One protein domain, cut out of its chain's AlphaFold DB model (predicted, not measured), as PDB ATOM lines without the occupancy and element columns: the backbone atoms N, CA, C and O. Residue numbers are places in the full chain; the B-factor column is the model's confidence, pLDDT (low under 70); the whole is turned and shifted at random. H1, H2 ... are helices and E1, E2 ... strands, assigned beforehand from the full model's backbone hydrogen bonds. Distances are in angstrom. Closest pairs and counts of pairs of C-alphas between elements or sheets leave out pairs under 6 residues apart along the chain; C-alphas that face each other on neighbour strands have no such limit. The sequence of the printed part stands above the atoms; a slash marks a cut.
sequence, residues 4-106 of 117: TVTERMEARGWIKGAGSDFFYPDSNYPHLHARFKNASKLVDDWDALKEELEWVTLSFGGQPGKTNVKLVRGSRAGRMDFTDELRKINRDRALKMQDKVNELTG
ATOM      1  N   THR A   4     117.451 123.052 207.334       97.75
ATOM      2  CA  THR A   4     116.158 123.459 207.878       97.75
ATOM      3  C   THR A   4     115.032 123.109 206.902       97.75
ATOM      4  O   THR A   4     115.246 122.978 205.692       97.75
ATOM      5  N   VAL A   5     113.806 122.983 207.415       97.75
ATOM      6  CA  VAL A   5     112.610 122.857 206.566       97.75
ATOM      7  C   VAL A   5     112.549 124.007 205.557       97.75
ATOM      8  O   VAL A   5     112.300 123.760 204.381       97.75
ATOM      9  N   THR A   6     112.852 125.237 205.986       98.06
ATOM     10  CA  THR A   6     112.904 126.413 205.102       98.06
ATOM     11  C   THR A   6     113.858 126.216 203.929       98.06
ATOM     12  O   THR A   6     113.411 126.251 202.785       98.06
ATOM     13  N   GLU A   7     115.127 125.902 204.192       97.69
ATOM     14  CA  GLU A   7     116.137 125.718 203.138       97.69
ATOM     15  C   GLU A   7     115.744 124.611 202.147       97.69
ATOM     16  O   GLU A   7     115.923 124.754 200.937       97.69
ATOM     17  N   ARG A   8     115.166 123.501 202.630       96.31
ATOM     18  CA  ARG A   8     114.731 122.399 201.753       96.31
ATOM     19  C   ARG A   8     113.537 122.754 200.879       96.31
ATOM     20  O   ARG A   8     113.446 122.237 199.761       96.31
ATOM     21  N   MET A   9     112.616 123.558 201.402       97.44
ATOM     22  CA  MET A   9     111.430 124.019 200.682       97.44
ATOM     23  C   MET A   9     111.811 125.053 199.619       97.44
ATOM     24  O   MET A   9     111.409 124.913 198.461       97.44
ATOM     25  N   GLU A  10     112.650 126.025 199.971       96.69
ATOM     26  CA  GLU A  10     113.150 127.046 199.042       96.69
ATOM     27  C   GLU A  10     113.975 126.429 197.907       96.69
ATOM     28  O   GLU A  10     113.744 126.743 196.739       96.69
ATOM     29  N   ALA A  11     114.833 125.444 198.205       95.12
ATOM     30  CA  ALA A  11     115.571 124.686 197.188       95.12
ATOM     31  C   ALA A  11     114.665 123.942 196.181       95.12
ATOM     32  O   ALA A  11     115.127 123.506 195.130       95.12
ATOM     33  N   ARG A  12     113.371 123.790 196.490       94.62
ATOM     34  CA  ARG A  12     112.350 123.168 195.632       94.62
ATOM     35  C   ARG A  12     111.378 124.168 195.014       94.62
ATOM     36  O   ARG A  12     110.364 123.745 194.452       94.62
ATOM     37  N   GLY A  13     111.686 125.460 195.097       95.75
ATOM     38  CA  GLY A  13     110.915 126.533 194.477       95.75
ATOM     39  C   GLY A  13     109.689 126.973 195.273       95.75
ATOM     40  O   GLY A  13     108.831 127.648 194.714       95.75
ATOM     41  N   TRP A  14     109.574 126.594 196.548       97.56
ATOM     42  CA  TRP A  14     108.557 127.167 197.427       97.56
ATOM     43  C   TRP A  14     109.012 128.519 197.964       97.56
ATOM     44  O   TRP A  14     110.177 128.704 198.302       97.56
ATOM     45  N   ILE A  15     108.077 129.453 198.084       97.75
ATOM     46  CA  ILE A  15     108.341 130.803 198.578       97.75
ATOM     47  C   ILE A  15     108.023 130.851 200.066       97.75
ATOM     48  O   ILE A  15     106.936 130.443 200.483       97.75
ATOM     49  N   LYS A  16     108.948 131.367 200.876       97.31
ATOM     50  CA  LYS A  16     108.726 131.505 202.312       97.31
ATOM     51  C   LYS A  16     107.622 132.525 202.612       97.31
ATOM     52  O   LYS A  16     107.684 133.674 202.185       97.31
ATOM     53  N   GLY A  17     106.621 132.091 203.376       95.50
ATOM     54  CA  GLY A  17     105.573 132.937 203.938       95.50
ATOM     55  C   GLY A  17     105.761 133.217 205.427       95.50
ATOM     56  O   GLY A  17     106.784 132.883 206.028       95.50
ATOM     57  N   ALA A  18     104.739 133.815 206.042       93.94
ATOM     58  CA  ALA A  18     104.743 134.120 207.468       93.94
ATOM     59  C   ALA A  18     104.817 132.847 208.334       93.94
ATOM     60  O   ALA A  18     104.183 131.829 208.048       93.94
ATOM     61  N   GLY A  19     105.576 132.905 209.432       95.06
ATOM     62  CA  GLY A  19     105.688 131.799 210.387       95.06
ATOM     63  C   GLY A  19     106.228 130.524 209.740       95.06
ATOM     64  O   GLY A  19     107.342 130.522 209.226       95.06
ATOM     65  N   SER A  20     105.437 129.449 209.734       96.88
ATOM     66  CA  SER A  20     105.800 128.160 209.123       96.88
ATOM     67  C   SER A  20     105.044 127.860 207.821       96.88
ATOM     68  O   SER A  20     104.963 126.700 207.421       96.88
ATOM     69  N   ASP A  21     104.502 128.889 207.162       97.38
ATOM     70  CA  ASP A  21     103.842 128.758 205.859       97.38
ATOM     71  C   ASP A  21     104.796 128.977 204.684       97.38
ATOM     72  O   ASP A  21     105.786 129.714 204.781       97.38
ATOM     73  N   PHE A  22     104.459 128.330 203.571       98.19
ATOM     74  CA  PHE A  22     105.148 128.403 202.288       98.19
ATOM     75  C   PHE A  22     104.136 128.434 201.142       98.19
ATOM     76  O   PHE A  22     103.090 127.791 201.239       98.19
ATOM     77  N   PHE A  23     104.467 129.128 200.051       97.56
ATOM     78  CA  PHE A  23     103.594 129.300 198.888       97.56
ATOM     79  C   PHE A  23     104.175 128.673 197.621       97.56
ATOM     80  O   PHE A  23     105.394 128.646 197.441       97.56
ATOM     81  N   TYR A  24     103.308 128.198 196.726       97.81
ATOM     82  CA  TYR A  24     103.703 127.726 195.397       97.81
ATOM     83  C   TYR A  24     102.550 127.828 194.380       97.81
ATOM     84  O   TYR A  24     101.409 127.523 194.730       97.81
ATOM     85  N   PRO A  25     102.806 128.152 193.097       95.44
ATOM     86  CA  PRO A  25     104.107 128.485 192.507       95.44
ATOM     87  C   PRO A  25     104.546 129.928 192.771       95.44
ATOM     88  O   PRO A  25     105.714 130.252 192.605       95.44
ATOM     89  N   ASP A  26     103.611 130.785 193.165       92.56
ATOM     90  CA  ASP A  26     103.820 132.201 193.443       92.56
ATOM     91  C   ASP A  26     102.807 132.663 194.510       92.56
ATOM     92  O   ASP A  26     102.076 131.846 195.077       92.56
ATOM     93  N   SER A  27     102.771 133.965 194.802       86.94
ATOM     94  CA  SER A  27     101.835 134.577 195.753       86.94
ATOM     95  C   SER A  27     100.480 134.972 195.145       86.94
ATOM     96  O   SER A  27      99.589 135.400 195.880       86.94
ATOM     97  N   ASN A  28     100.279 134.818 193.831       90.31
ATOM     98  CA  ASN A  28      99.008 135.111 193.170       90.31
ATOM     99  C   ASN A  28      98.034 133.941 193.321       90.31
ATOM    100  O   ASN A  28      98.422 132.774 193.365       90.31
ATOM    101  N   TYR A  29      96.738 134.234 193.389       91.12
ATOM    102  CA  TYR A  29      95.717 133.195 193.501       91.12
ATOM    103  C   TYR A  29      95.293 132.642 192.131       91.12
ATOM    104  O   TYR A  29      95.261 133.386 191.149       91.12
ATOM    105  N   PRO A  30      94.907 131.357 192.054       94.19
ATOM    106  CA  PRO A  30      94.990 130.364 193.127       94.19
ATOM    107  C   PRO A  30      96.438 129.931 193.400       94.19
ATOM    108  O   PRO A  30      97.244 129.946 192.475       94.19
ATOM    109  N   HIS A  31      96.778 129.533 194.627       96.31
ATOM    110  CA  HIS A  31      98.085 128.940 194.956       96.31
ATOM    111  C   HIS A  31      98.013 127.926 196.099       96.31
ATOM    112  O   HIS A  31      96.997 127.798 196.779       96.31
ATOM    113  N   LEU A  32      99.101 127.189 196.295       97.69
ATOM    114  CA  LEU A  32      99.271 126.252 197.395       97.69
ATOM    115  C   LEU A  32      99.837 126.954 198.618       97.69
ATOM    116  O   LEU A  32     100.811 127.686 198.500       97.69
ATOM    117  N   HIS A  33      99.291 126.641 199.785       97.50
ATOM    118  CA  HIS A  33      99.922 126.877 201.077       97.50
ATOM    119  C   HIS A  33     100.386 125.545 201.648       97.50
ATOM    120  O   HIS A  33      99.557 124.657 201.824       97.50
ATOM    121  N   ALA A  34     101.664 125.403 201.977       97.50
ATOM    122  CA  ALA A  34     102.166 124.280 202.761       97.50
ATOM    123  C   ALA A  34     102.526 124.762 204.167       97.50
ATOM    124  O   ALA A  34     103.379 125.640 204.320       97.50
ATOM    125  N   ARG A  35     101.886 124.176 205.182       97.69
ATOM    126  CA  ARG A  35     102.107 124.512 206.588       97.69
ATOM    127  C   ARG A  35     102.911 123.427 207.278       97.69
ATOM    128  O   ARG A  35     102.544 122.253 207.217       97.69
ATOM    129  N   PHE A  36     103.953 123.835 207.990       97.50
ATOM    130  CA  PHE A  36     104.788 122.943 208.790       97.50
ATOM    131  C   PHE A  36     104.683 123.256 210.280       97.50
ATOM    132  O   PHE A  36     104.479 124.406 210.669       97.50
ATOM    133  N   LYS A  37     104.929 122.244 211.115       96.81
ATOM    134  CA  LYS A  37     104.999 122.390 212.578       96.81
ATOM    135  C   LYS A  37     106.087 123.390 212.975       96.81
ATOM    136  O   LYS A  37     105.861 124.281 213.789       96.81
ATOM    137  N   ASN A  38     107.271 123.267 212.368       96.06
ATOM    138  CA  ASN A  38     108.418 124.131 212.637       96.06
ATOM    139  C   ASN A  38     109.304 124.313 211.392       96.06
ATOM    140  O   ASN A  38     110.058 123.416 211.015       96.06
ATOM    141  N   ALA A  39     109.260 125.502 210.785       96.31
ATOM    142  CA  ALA A  39     110.049 125.828 209.595       96.31
ATOM    143  C   ALA A  39     111.573 125.930 209.831       96.31
ATOM    144  O   ALA A  39     112.344 125.864 208.870       96.31
ATOM    145  N   SER A  40     112.016 126.057 211.085       97.12
ATOM    146  CA  SER A  40     113.435 126.121 211.465       97.12
ATOM    147  C   SER A  40     113.995 124.766 211.905       97.12
ATOM    148  O   SER A  40     115.176 124.667 212.239       97.12
ATOM    149  N   LYS A  41     113.177 123.705 211.931       97.25
ATOM    150  CA  LYS A  41     113.639 122.369 212.318       97.25
ATOM    151  C   LYS A  41     114.651 121.845 211.302       97.25
ATOM    152  O   LYS A  41     114.382 121.847 210.103       97.25
ATOM    153  N   LEU A  42     115.786 121.353 211.795       97.69
ATOM    154  CA  LEU A  42     116.754 120.610 210.993       97.69
ATOM    155  C   LEU A  42     116.208 119.215 210.674       97.69
ATOM    156  O   LEU A  42     115.836 118.467 211.577       97.69
ATOM    157  N   VAL A  43     116.209 118.866 209.392       96.50
ATOM    158  CA  VAL A  43     115.742 117.582 208.865       96.50
ATOM    159  C   VAL A  43     116.817 116.946 207.982       96.50
ATOM    160  O   VAL A  43     117.527 117.628 207.230       96.50
ATOM    161  N   ASP A  44     116.952 115.628 208.095       93.38
ATOM    162  CA  ASP A  44     118.006 114.839 207.446       93.38
ATOM    163  C   ASP A  44     117.752 114.595 205.958       93.38
ATOM    164  O   ASP A  44     118.685 114.639 205.150       93.38
ATOM    165  N   ASP A  45     116.488 114.449 205.577       91.69
ATOM    166  CA  ASP A  45     116.070 114.167 204.210       91.69
ATOM    167  C   ASP A  45     114.650 114.686 203.921       91.69
ATOM    168  O   ASP A  45     114.068 115.466 204.682       91.69
ATOM    169  N   TRP A  46     114.132 114.307 202.753       89.50
ATOM    170  CA  TRP A  46     112.808 114.709 202.298       89.50
ATOM    171  C   TRP A  46     111.685 114.000 203.053       89.50
ATOM    172  O   TRP A  46     110.663 114.622 203.322       89.50
ATOM    173  N   ASP A  47     111.858 112.738 203.432       91.12
ATOM    174  CA  ASP A  47     110.806 111.999 204.125       91.12
ATOM    175  C   ASP A  47     110.653 112.490 205.568       91.12
ATOM    176  O   ASP A  47     109.531 112.731 206.011       91.12
ATOM    177  N   ALA A  48     111.758 112.808 206.249       93.44
ATOM    178  CA  ALA A  48     111.749 113.493 207.538       93.44
ATOM    179  C   ALA A  48     111.062 114.868 207.469       93.44
ATOM    180  O   ALA A  48     110.377 115.265 208.409       93.44
ATOM    181  N   LEU A  49     111.201 115.595 206.352       94.44
ATOM    182  CA  LEU A  49     110.478 116.851 206.130       94.44
ATOM    183  C   LEU A  49     108.965 116.630 206.014       94.44
ATOM    184  O   LEU A  49     108.196 117.419 206.563       94.44
ATOM    185  N   LYS A  50     108.516 115.565 205.337       91.88
ATOM    186  CA  LYS A  50     107.080 115.258 205.195       91.88
ATOM    187  C   LYS A  50     106.402 114.964 206.531       91.88
ATOM    188  O   LYS A  50     105.214 115.233 206.670       91.88
ATOM    189  N   GLU A  51     107.131 114.450 207.519       92.88
ATOM    190  CA  GLU A  51     106.603 114.231 208.876       92.88
ATOM    191  C   GLU A  51     106.352 115.546 209.649       92.88
ATOM    192  O   GLU A  51     105.567 115.591 210.606       92.88
ATOM    193  N   GLU A  52     106.969 116.648 209.213       95.62
ATOM    194  CA  GLU A  52     106.741 117.992 209.755       95.62
ATOM    195  C   GLU A  52     105.581 118.730 209.087       95.62
ATOM    196  O   GLU A  52     105.152 119.770 209.593       95.62
ATOM    197  N   LEU A  53     105.072 118.212 207.969       96.06
ATOM    198  CA  LEU A  53     103.949 118.794 207.248       96.06
ATOM    199  C   LEU A  53     102.657 118.623 208.055       96.06
ATOM    200  O   LEU A  53     102.251 117.507 208.377       96.06
ATOM    201  N   GLU A  54     101.977 119.728 208.340       95.44
ATOM    202  CA  GLU A  54     100.653 119.709 208.966       95.44
ATOM    203  C   GLU A  54      99.562 119.536 207.908       95.44
ATOM    204  O   GLU A  54      98.667 118.703 208.051       95.44
ATOM    205  N   TRP A  55      99.633 120.323 206.834       95.44
ATOM    206  CA  TRP A  55      98.676 120.282 205.732       95.44
ATOM    207  C   TRP A  55      99.174 121.063 204.512       95.44
ATOM    208  O   TRP A  55     100.063 121.912 204.607       95.44
ATOM    209  N   VAL A  56      98.531 120.816 203.370       96.50
ATOM    210  CA  VAL A  56      98.608 121.639 202.158       96.50
ATOM    211  C   VAL A  56      97.219 122.182 201.836       96.50
ATOM    212  O   VAL A  56      96.255 121.434 201.885       96.50
ATOM    213  N   THR A  57      97.077 123.463 201.511       96.00
ATOM    214  CA  THR A  57      95.791 124.066 201.130       96.00
ATOM    215  C   THR A  57      95.875 124.635 199.724       96.00
ATOM    216  O   THR A  57      96.785 125.406 199.437       96.00
ATOM    217  N   LEU A  58      94.909 124.307 198.869       96.25
ATOM    218  CA  LEU A  58      94.653 125.045 197.639       96.25
ATOM    219  C   LEU A  58      93.818 126.278 197.988       96.25
ATOM    220  O   LEU A  58      92.677 126.151 198.436       96.25
ATOM    221  N   SER A  59      94.407 127.460 197.838       95.44
ATOM    222  CA  SER A  59      93.816 128.737 198.229       95.44
ATOM    223  C   SER A  59      93.413 129.563 197.015       95.44
ATOM    224  O   SER A  59      94.160 129.647 196.040       95.44
ATOM    225  N   PHE A  60      92.252 130.214 197.100       93.75
ATOM    226  CA  PHE A  60      91.677 131.079 196.065       93.75
ATOM    227  C   PHE A  60      91.560 132.547 196.507       93.75
ATOM    228  O   PHE A  60      90.896 133.338 195.842       93.75
ATOM    229  N   GLY A  61      92.172 132.935 197.632       84.25
ATOM    230  CA  GLY A  61      92.286 134.346 198.024       84.25
ATOM    231  C   GLY A  61      90.979 135.051 198.369       84.25
ATOM    232  O   GLY A  61      90.889 136.264 198.212       84.25
ATOM    233  N   GLY A  62      89.962 134.305 198.805       81.19
ATOM    234  CA  GLY A  62      88.651 134.866 199.144       81.19
ATOM    235  C   GLY A  62      87.756 135.160 197.937       81.19
ATOM    236  O   GLY A  62      86.783 135.897 198.074       81.19
ATOM    237  N   GLN A  63      88.058 134.597 196.761       79.19
ATOM    238  CA  GLN A  63      87.183 134.693 195.591       79.19
ATOM    239  C   GLN A  63      85.751 134.209 195.914       79.19
ATOM    240  O   GLN A  63      85.588 133.102 196.437       79.19
ATOM    241  N   PRO A  64      84.704 134.993 195.585       78.75
ATOM    242  CA  PRO A  64      83.319 134.587 195.806       78.75
ATOM    243  C   PRO A  64      82.998 133.236 195.159       78.75
ATOM    244  O   PRO A  64      83.343 132.988 194.003       78.75
ATOM    245  N   GLY A  65      82.337 132.354 195.911       78.00
ATOM    246  CA  GLY A  65      81.963 131.017 195.435       78.00
ATOM    247  C   GLY A  65      83.131 130.033 195.281       78.00
ATOM    248  O   GLY A  65      82.941 128.968 194.697       78.00
ATOM    249  N   LYS A  66      84.331 130.366 195.781       82.19
ATOM    250  CA  LYS A  66      85.480 129.455 195.840       82.19
ATOM    251  C   LYS A  66      85.781 129.066 197.280       82.19
ATOM    252  O   LYS A  66      85.882 129.920 198.158       82.19
ATOM    253  N   THR A  67      85.969 127.773 197.506       81.56
ATOM    254  CA  THR A  67      86.322 127.230 198.819       81.56
ATOM    255  C   THR A  67      87.785 126.827 198.813       81.56
ATOM    256  O   THR A  67      88.235 126.100 197.932       81.56
ATOM    257  N   ASN A  68      88.541 127.295 199.807       89.94
ATOM    258  CA  ASN A  68      89.897 126.809 200.027       89.94
ATOM    259  C   ASN A  68      89.829 125.351 200.488       89.94
ATOM    260  O   ASN A  68      89.117 125.046 201.446       89.94
ATOM    261  N   VAL A  69      90.586 124.464 199.847       92.38
ATOM    262  CA  VAL A  69      90.551 123.032 200.172       92.38
ATOM    263  C   VAL A  69      91.849 122.609 200.819       92.38
ATOM    264  O   VAL A  69      92.926 122.776 200.249       92.38
ATOM    265  N   LYS A  70      91.734 122.050 202.024       93.06
ATOM    266  CA  LYS A  70      92.854 121.555 202.815       93.06
ATOM    267  C   LYS A  70      93.030 120.053 202.616       93.06
ATOM    268  O   LYS A  70      92.101 119.273 202.795       93.06
ATOM    269  N   LEU A  71      94.259 119.656 202.342       92.06
ATOM    270  CA  LEU A  71      94.730 118.290 202.239       92.06
ATOM    271  C   LEU A  71      95.710 118.004 203.379       92.06
ATOM    272  O   LEU A  71      96.793 118.581 203.455       92.06
ATOM    273  N   VAL A  72      95.320 117.101 204.271       86.94
ATOM    274  CA  VAL A  72      96.202 116.541 205.302       86.94
ATOM    275  C   VAL A  72      96.793 115.247 204.757       86.94
ATOM    276  O   VAL A  72      96.069 114.450 204.154       86.94
ATOM    277  N   ARG A  73      98.093 115.020 204.975       80.00
ATOM    278  CA  ARG A  73      98.774 113.799 204.527       80.00
ATOM    279  C   ARG A  73      98.023 112.552 205.011       80.00
ATOM    280  O   ARG A  73      97.675 112.443 206.182       80.00
ATOM    281  N   GLY A  74      97.754 111.624 204.090       74.88
ATOM    282  CA  GLY A  74      97.017 110.381 204.363       74.88
ATOM    283  C   GLY A  74      95.486 110.507 204.323       74.88
ATOM    284  O   GLY A  74      94.796 109.489 204.354       74.88
ATOM    285  N   SER A  75      94.928 111.716 204.183       79.38
ATOM    286  CA  SER A  75      93.477 111.912 204.075       79.38
ATOM    287  C   SER A  75      92.956 111.521 202.690       79.38
ATOM    288  O   SER A  75      93.274 112.155 201.683       79.38
ATOM    289  N   ARG A  76      92.110 110.484 202.626       76.69
ATOM    290  CA  ARG A  76      91.479 110.046 201.368       76.69
ATOM    291  C   ARG A  76      90.378 111.001 200.902       76.69
ATOM    292  O   ARG A  76      90.341 111.317 199.717       76.69
ATOM    293  N   ALA A  77      89.513 111.453 201.813       75.62
ATOM    294  CA  ALA A  77      88.412 112.364 201.491       75.62
ATOM    295  C   ALA A  77      88.940 113.726 201.012       75.62
ATOM    296  O   ALA A  77      88.591 114.170 199.924       75.62
ATOM    297  N   GLY A  78      89.903 114.305 201.743       81.25
ATOM    298  CA  GLY A  78      90.517 115.579 201.354       81.25
ATOM    299  C   GLY A  78      91.214 115.521 199.992       81.25
ATOM    300  O   GLY A  78      91.259 116.526 199.291       81.25
ATOM    301  N   ARG A  79      91.716 114.349 199.567       85.75
ATOM    302  CA  ARG A  79      92.331 114.179 198.240       85.75
ATOM    303  C   ARG A  79      91.327 114.388 197.106       85.75
ATOM    304  O   ARG A  79      91.707 114.955 196.084       85.75
ATOM    305  N   MET A  80      90.091 113.904 197.248       84.62
ATOM    306  CA  MET A  80      89.075 114.013 196.193       84.62
ATOM    307  C   MET A  80      88.674 115.470 195.978       84.62
ATOM    308  O   MET A  80      88.884 115.984 194.882       84.62
ATOM    309  N   ASP A  81      88.253 116.153 197.044       87.50
ATOM    310  CA  ASP A  81      87.871 117.572 196.992       87.50
ATOM    311  C   ASP A  81      89.008 118.435 196.437       87.50
ATOM    312  O   ASP A  81      88.802 119.312 195.598       87.50
ATOM    313  N   PHE A  82      90.245 118.150 196.860       91.75
ATOM    314  CA  PHE A  82      91.417 118.871 196.381       91.75
ATOM    315  C   PHE A  82      91.636 118.657 194.880       91.75
ATOM    316  O   PHE A  82      91.913 119.609 194.156       91.75
ATOM    317  N   THR A  83      91.503 117.415 194.403       91.19
ATOM    318  CA  THR A  83      91.654 117.081 192.978       91.19
ATOM    319  C   THR A  83      90.588 117.782 192.138       91.19
ATOM    320  O   THR A  83      90.902 118.328 191.079       91.19
ATOM    321  N   ASP A  84      89.345 117.805 192.616       90.31
ATOM    322  CA  ASP A  84      88.226 118.419 191.906       90.31
ATOM    323  C   ASP A  84      88.340 119.944 191.843       90.31
ATOM    324  O   ASP A  84      88.067 120.528 190.793       90.31
ATOM    325  N   GLU A  85      88.811 120.606 192.903       92.12
ATOM    326  CA  GLU A  85      89.113 122.040 192.839       92.12
ATOM    327  C   GLU A  85      90.321 122.345 191.950       92.12
ATOM    328  O   GLU A  85      90.303 123.318 191.193       92.12
ATOM    329  N   LEU A  86      91.352 121.497 191.969       92.94
ATOM    330  CA  LEU A  86      92.542 121.685 191.140       92.94
ATOM    331  C   LEU A  86      92.205 121.638 189.638       92.94
ATOM    332  O   LEU A  86      92.758 122.411 188.855       92.94
ATOM    333  N   ARG A  87      91.240 120.801 189.233       91.75
ATOM    334  CA  ARG A  87      90.724 120.723 187.851       91.75
ATOM    335  C   ARG A  87      90.022 121.991 187.368       91.75
ATOM    336  O   ARG A  87      89.898 122.185 186.163       91.75
ATOM    337  N   LYS A  88      89.556 122.846 188.281       90.25
ATOM    338  CA  LYS A  88      88.855 124.100 187.949       90.25
ATOM    339  C   LYS A  88      89.816 125.259 187.668       90.25
ATOM    340  O   LYS A  88      89.369 126.366 187.372       90.25
ATOM    341  N   ILE A  89      91.121 125.031 187.796       91.00
ATOM    342  CA  ILE A  89      92.180 126.022 187.584       91.00
ATOM    343  C   ILE A  89      92.720 125.900 186.155       91.00
ATOM    344  O   ILE A  89      92.587 124.862 185.509       91.00
ATOM    345  N   ASN A  90      93.356 126.963 185.651       92.25
ATOM    346  CA  ASN A  90      94.144 126.893 184.422       92.25
ATOM    347  C   ASN A  90      95.083 125.670 184.436       92.25
ATOM    348  O   ASN A  90      95.818 125.451 185.402       92.25
ATOM    349  N   ARG A  91      95.061 124.901 183.343       92.81
ATOM    350  CA  ARG A  91      95.689 123.580 183.238       92.81
ATOM    351  C   ARG A  91      97.175 123.577 183.593       92.81
ATOM    352  O   ARG A  91      97.594 122.751 184.396       92.81
ATOM    353  N   ASP A  92      97.959 124.500 183.049       93.62
ATOM    354  CA  ASP A  92      99.412 124.517 183.265       93.62
ATOM    355  C   ASP A  92      99.753 124.804 184.726       93.62
ATOM    356  O   ASP A  92     100.663 124.210 185.307       93.62
ATOM    357  N   ARG A  93      98.983 125.698 185.350       94.69
ATOM    358  CA  ARG A  93      99.120 126.010 186.771       94.69
ATOM    359  C   ARG A  93      98.693 124.826 187.642       94.69
ATOM    360  O   ARG A  93      99.402 124.492 188.590       94.69
ATOM    361  N   ALA A  94      97.589 124.169 187.291       95.12
ATOM    362  CA  ALA A  94      97.088 122.986 187.982       95.12
ATOM    363  C   ALA A  94      98.092 121.822 187.943       95.12
ATOM    364  O   ALA A  94      98.333 121.203 188.975       95.12
ATOM    365  N   LEU A  95      98.737 121.572 186.796       95.25
ATOM    366  CA  LEU A  95      99.769 120.537 186.661       95.25
ATOM    367  C   LEU A  95     100.982 120.820 187.556       95.25
ATOM    368  O   LEU A  95     101.387 119.960 188.331       95.25
ATOM    369  N   LYS A  96     101.497 122.056 187.550       95.88
ATOM    370  CA  LYS A  96     102.611 122.449 188.434       95.88
ATOM    371  C   LYS A  96     102.281 122.227 189.910       95.88
ATOM    372  O   LYS A  96     103.139 121.809 190.683       95.88
ATOM    373  N   MET A  97     101.057 122.552 190.315       96.94
ATOM    374  CA  MET A  97     100.599 122.374 191.691       96.94
ATOM    375  C   MET A  97     100.390 120.907 192.047       96.94
ATOM    376  O   MET A  97     100.789 120.498 193.132       96.94
ATOM    377  N   GLN A  98      99.804 120.120 191.145       95.81
ATOM    378  CA  GLN A  98      99.650 118.679 191.313       95.81
ATOM    379  C   GLN A  98     100.997 118.035 191.632       95.81
ATOM    380  O   GLN A  98     101.110 117.316 192.623       95.81
ATOM    381  N   ASP A  99     102.018 118.331 190.830       95.69
ATOM    382  CA  ASP A  99     103.339 117.731 190.988       95.69
ATOM    383  C   ASP A  99     103.931 118.059 192.361       95.69
ATOM    384  O   ASP A  99     104.431 117.172 193.052       95.69
ATOM    385  N   LYS A 100     103.785 119.308 192.821       95.75
ATOM    386  CA  LYS A 100     104.251 119.723 194.151       95.75
ATOM    387  C   LYS A 100     103.461 119.124 195.300       95.75
ATOM    388  O   LYS A 100     104.053 118.768 196.318       95.75
ATOM    389  N   VAL A 101     102.148 118.987 195.157       95.12
ATOM    390  CA  VAL A 101     101.325 118.320 196.169       95.12
ATOM    391  C   VAL A 101     101.715 116.852 196.259       95.12
ATOM    392  O   VAL A 101     101.942 116.367 197.365       95.12
ATOM    393  N   ASN A 102     101.857 116.158 195.131       93.50
ATOM    394  CA  ASN A 102     102.263 114.754 195.095       93.50
ATOM    395  C   ASN A 102     103.667 114.564 195.693       93.50
ATOM    396  O   ASN A 102     103.852 113.695 196.544       93.50
ATOM    397  N   GLU A 103     104.628 115.425 195.337       92.38
ATOM    398  CA  GLU A 103     105.991 115.420 195.888       92.38
ATOM    399  C   GLU A 103     105.994 115.541 197.422       92.38
ATOM    400  O   GLU A 103     106.722 114.818 198.111       92.38
ATOM    401  N   LEU A 104     105.184 116.460 197.956       92.38
ATOM    402  CA  LEU A 104     105.194 116.841 199.367       92.38
ATOM    403  C   LEU A 104     104.320 115.938 200.247       92.38
ATOM    404  O   LEU A 104     104.637 115.692 201.405       92.38
ATOM    405  N   THR A 105     103.216 115.429 199.716       90.12
ATOM    406  CA  THR A 105     102.249 114.641 200.497       90.12
ATOM    407  C   THR A 105     102.347 113.139 200.239       90.12
ATOM    408  O   THR A 105     101.846 112.353 201.042       90.12
ATOM    409  N   GLY A 106     102.973 112.727 199.133       86.69
ATOM    410  CA  GLY A 106     102.948 111.344 198.654       86.69
ATOM    411  C   GLY A 106     101.589 110.915 198.088       86.69
ATOM    412  O   GLY A 106     101.392 109.734 197.807       86.69
TER     413      GLY A 106
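AT A GLANCE: This is residues 4 to 106 of the 117 residues of an uncharacterized protein of marine bacterium AO1-C (UniProt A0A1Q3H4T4). One twisted sheet of four strands is covered on one face by helices, with its other face bare: the long H4 runs along E2 and E3, H3 slants over E4, and H1 sits on the E1 side. This makes two layers, helices on one face of a sheet, while the short H2 is off the sheet at one end. The printed part has 103 residues, in the order H1 E1 E2 H2 E3 E4 H3 H4; the sheet, E1 - E2 - E3 - E4, is all antiparallel, and the class is mixed, helices and strands. It is compact, with a radius of gyration of the C-alphas of 13.0 A and spans of 39 by 27 by 22 A.

IN THESE COORDINATES: H1 is residues 5 to 10, beginning at C-alpha 5 (112.610, 122.857, 206.566). E1 is residues 21 to 24, E2 31 to 36 (16.5 A), H2 46 to 50, E3 53 to 59 (16.8 A) and E4 69 to 71. H3 is residues 76 to 86 (15.5 A); H4, residues 91 to 105 (20.5 A), ends at C-alpha 105 (102.249, 114.641, 200.497).

HOW THE PARTS SIT: E1 and E2 form a hairpin, with N 22 and O 34 3.0 A apart. E2 and E3 have N 33 and O 57 at 2.8 A; the hairpin E3 and E4 has N 71 and O 56 at 2.7 A. H4 has a height of 9.3 A over the sheet; the C-alphas of Leu 32 and Met 97, the closest of E2 and H4, are 7.0 A apart. H3 lies over E4, closest at C-alphas 71 and 78, 5.1 A. H3 and H4 are close but not clearly touching, at a shallow tilt of 24 degrees, opposite ways; their closest C-alphas, 86 and 94, are 5.7 A apart. Every O i to N i+4 pair is within hydrogen-bond range in H1, H2 and H4, and 5 of 7 in H3.

THE WHOLE: The C-alphas of Asp 44 and Pro 64, the two farthest apart, are 41.6 A apart. The printed part has no cut, no link is long, and no printed residue is under 70 in pLDDT.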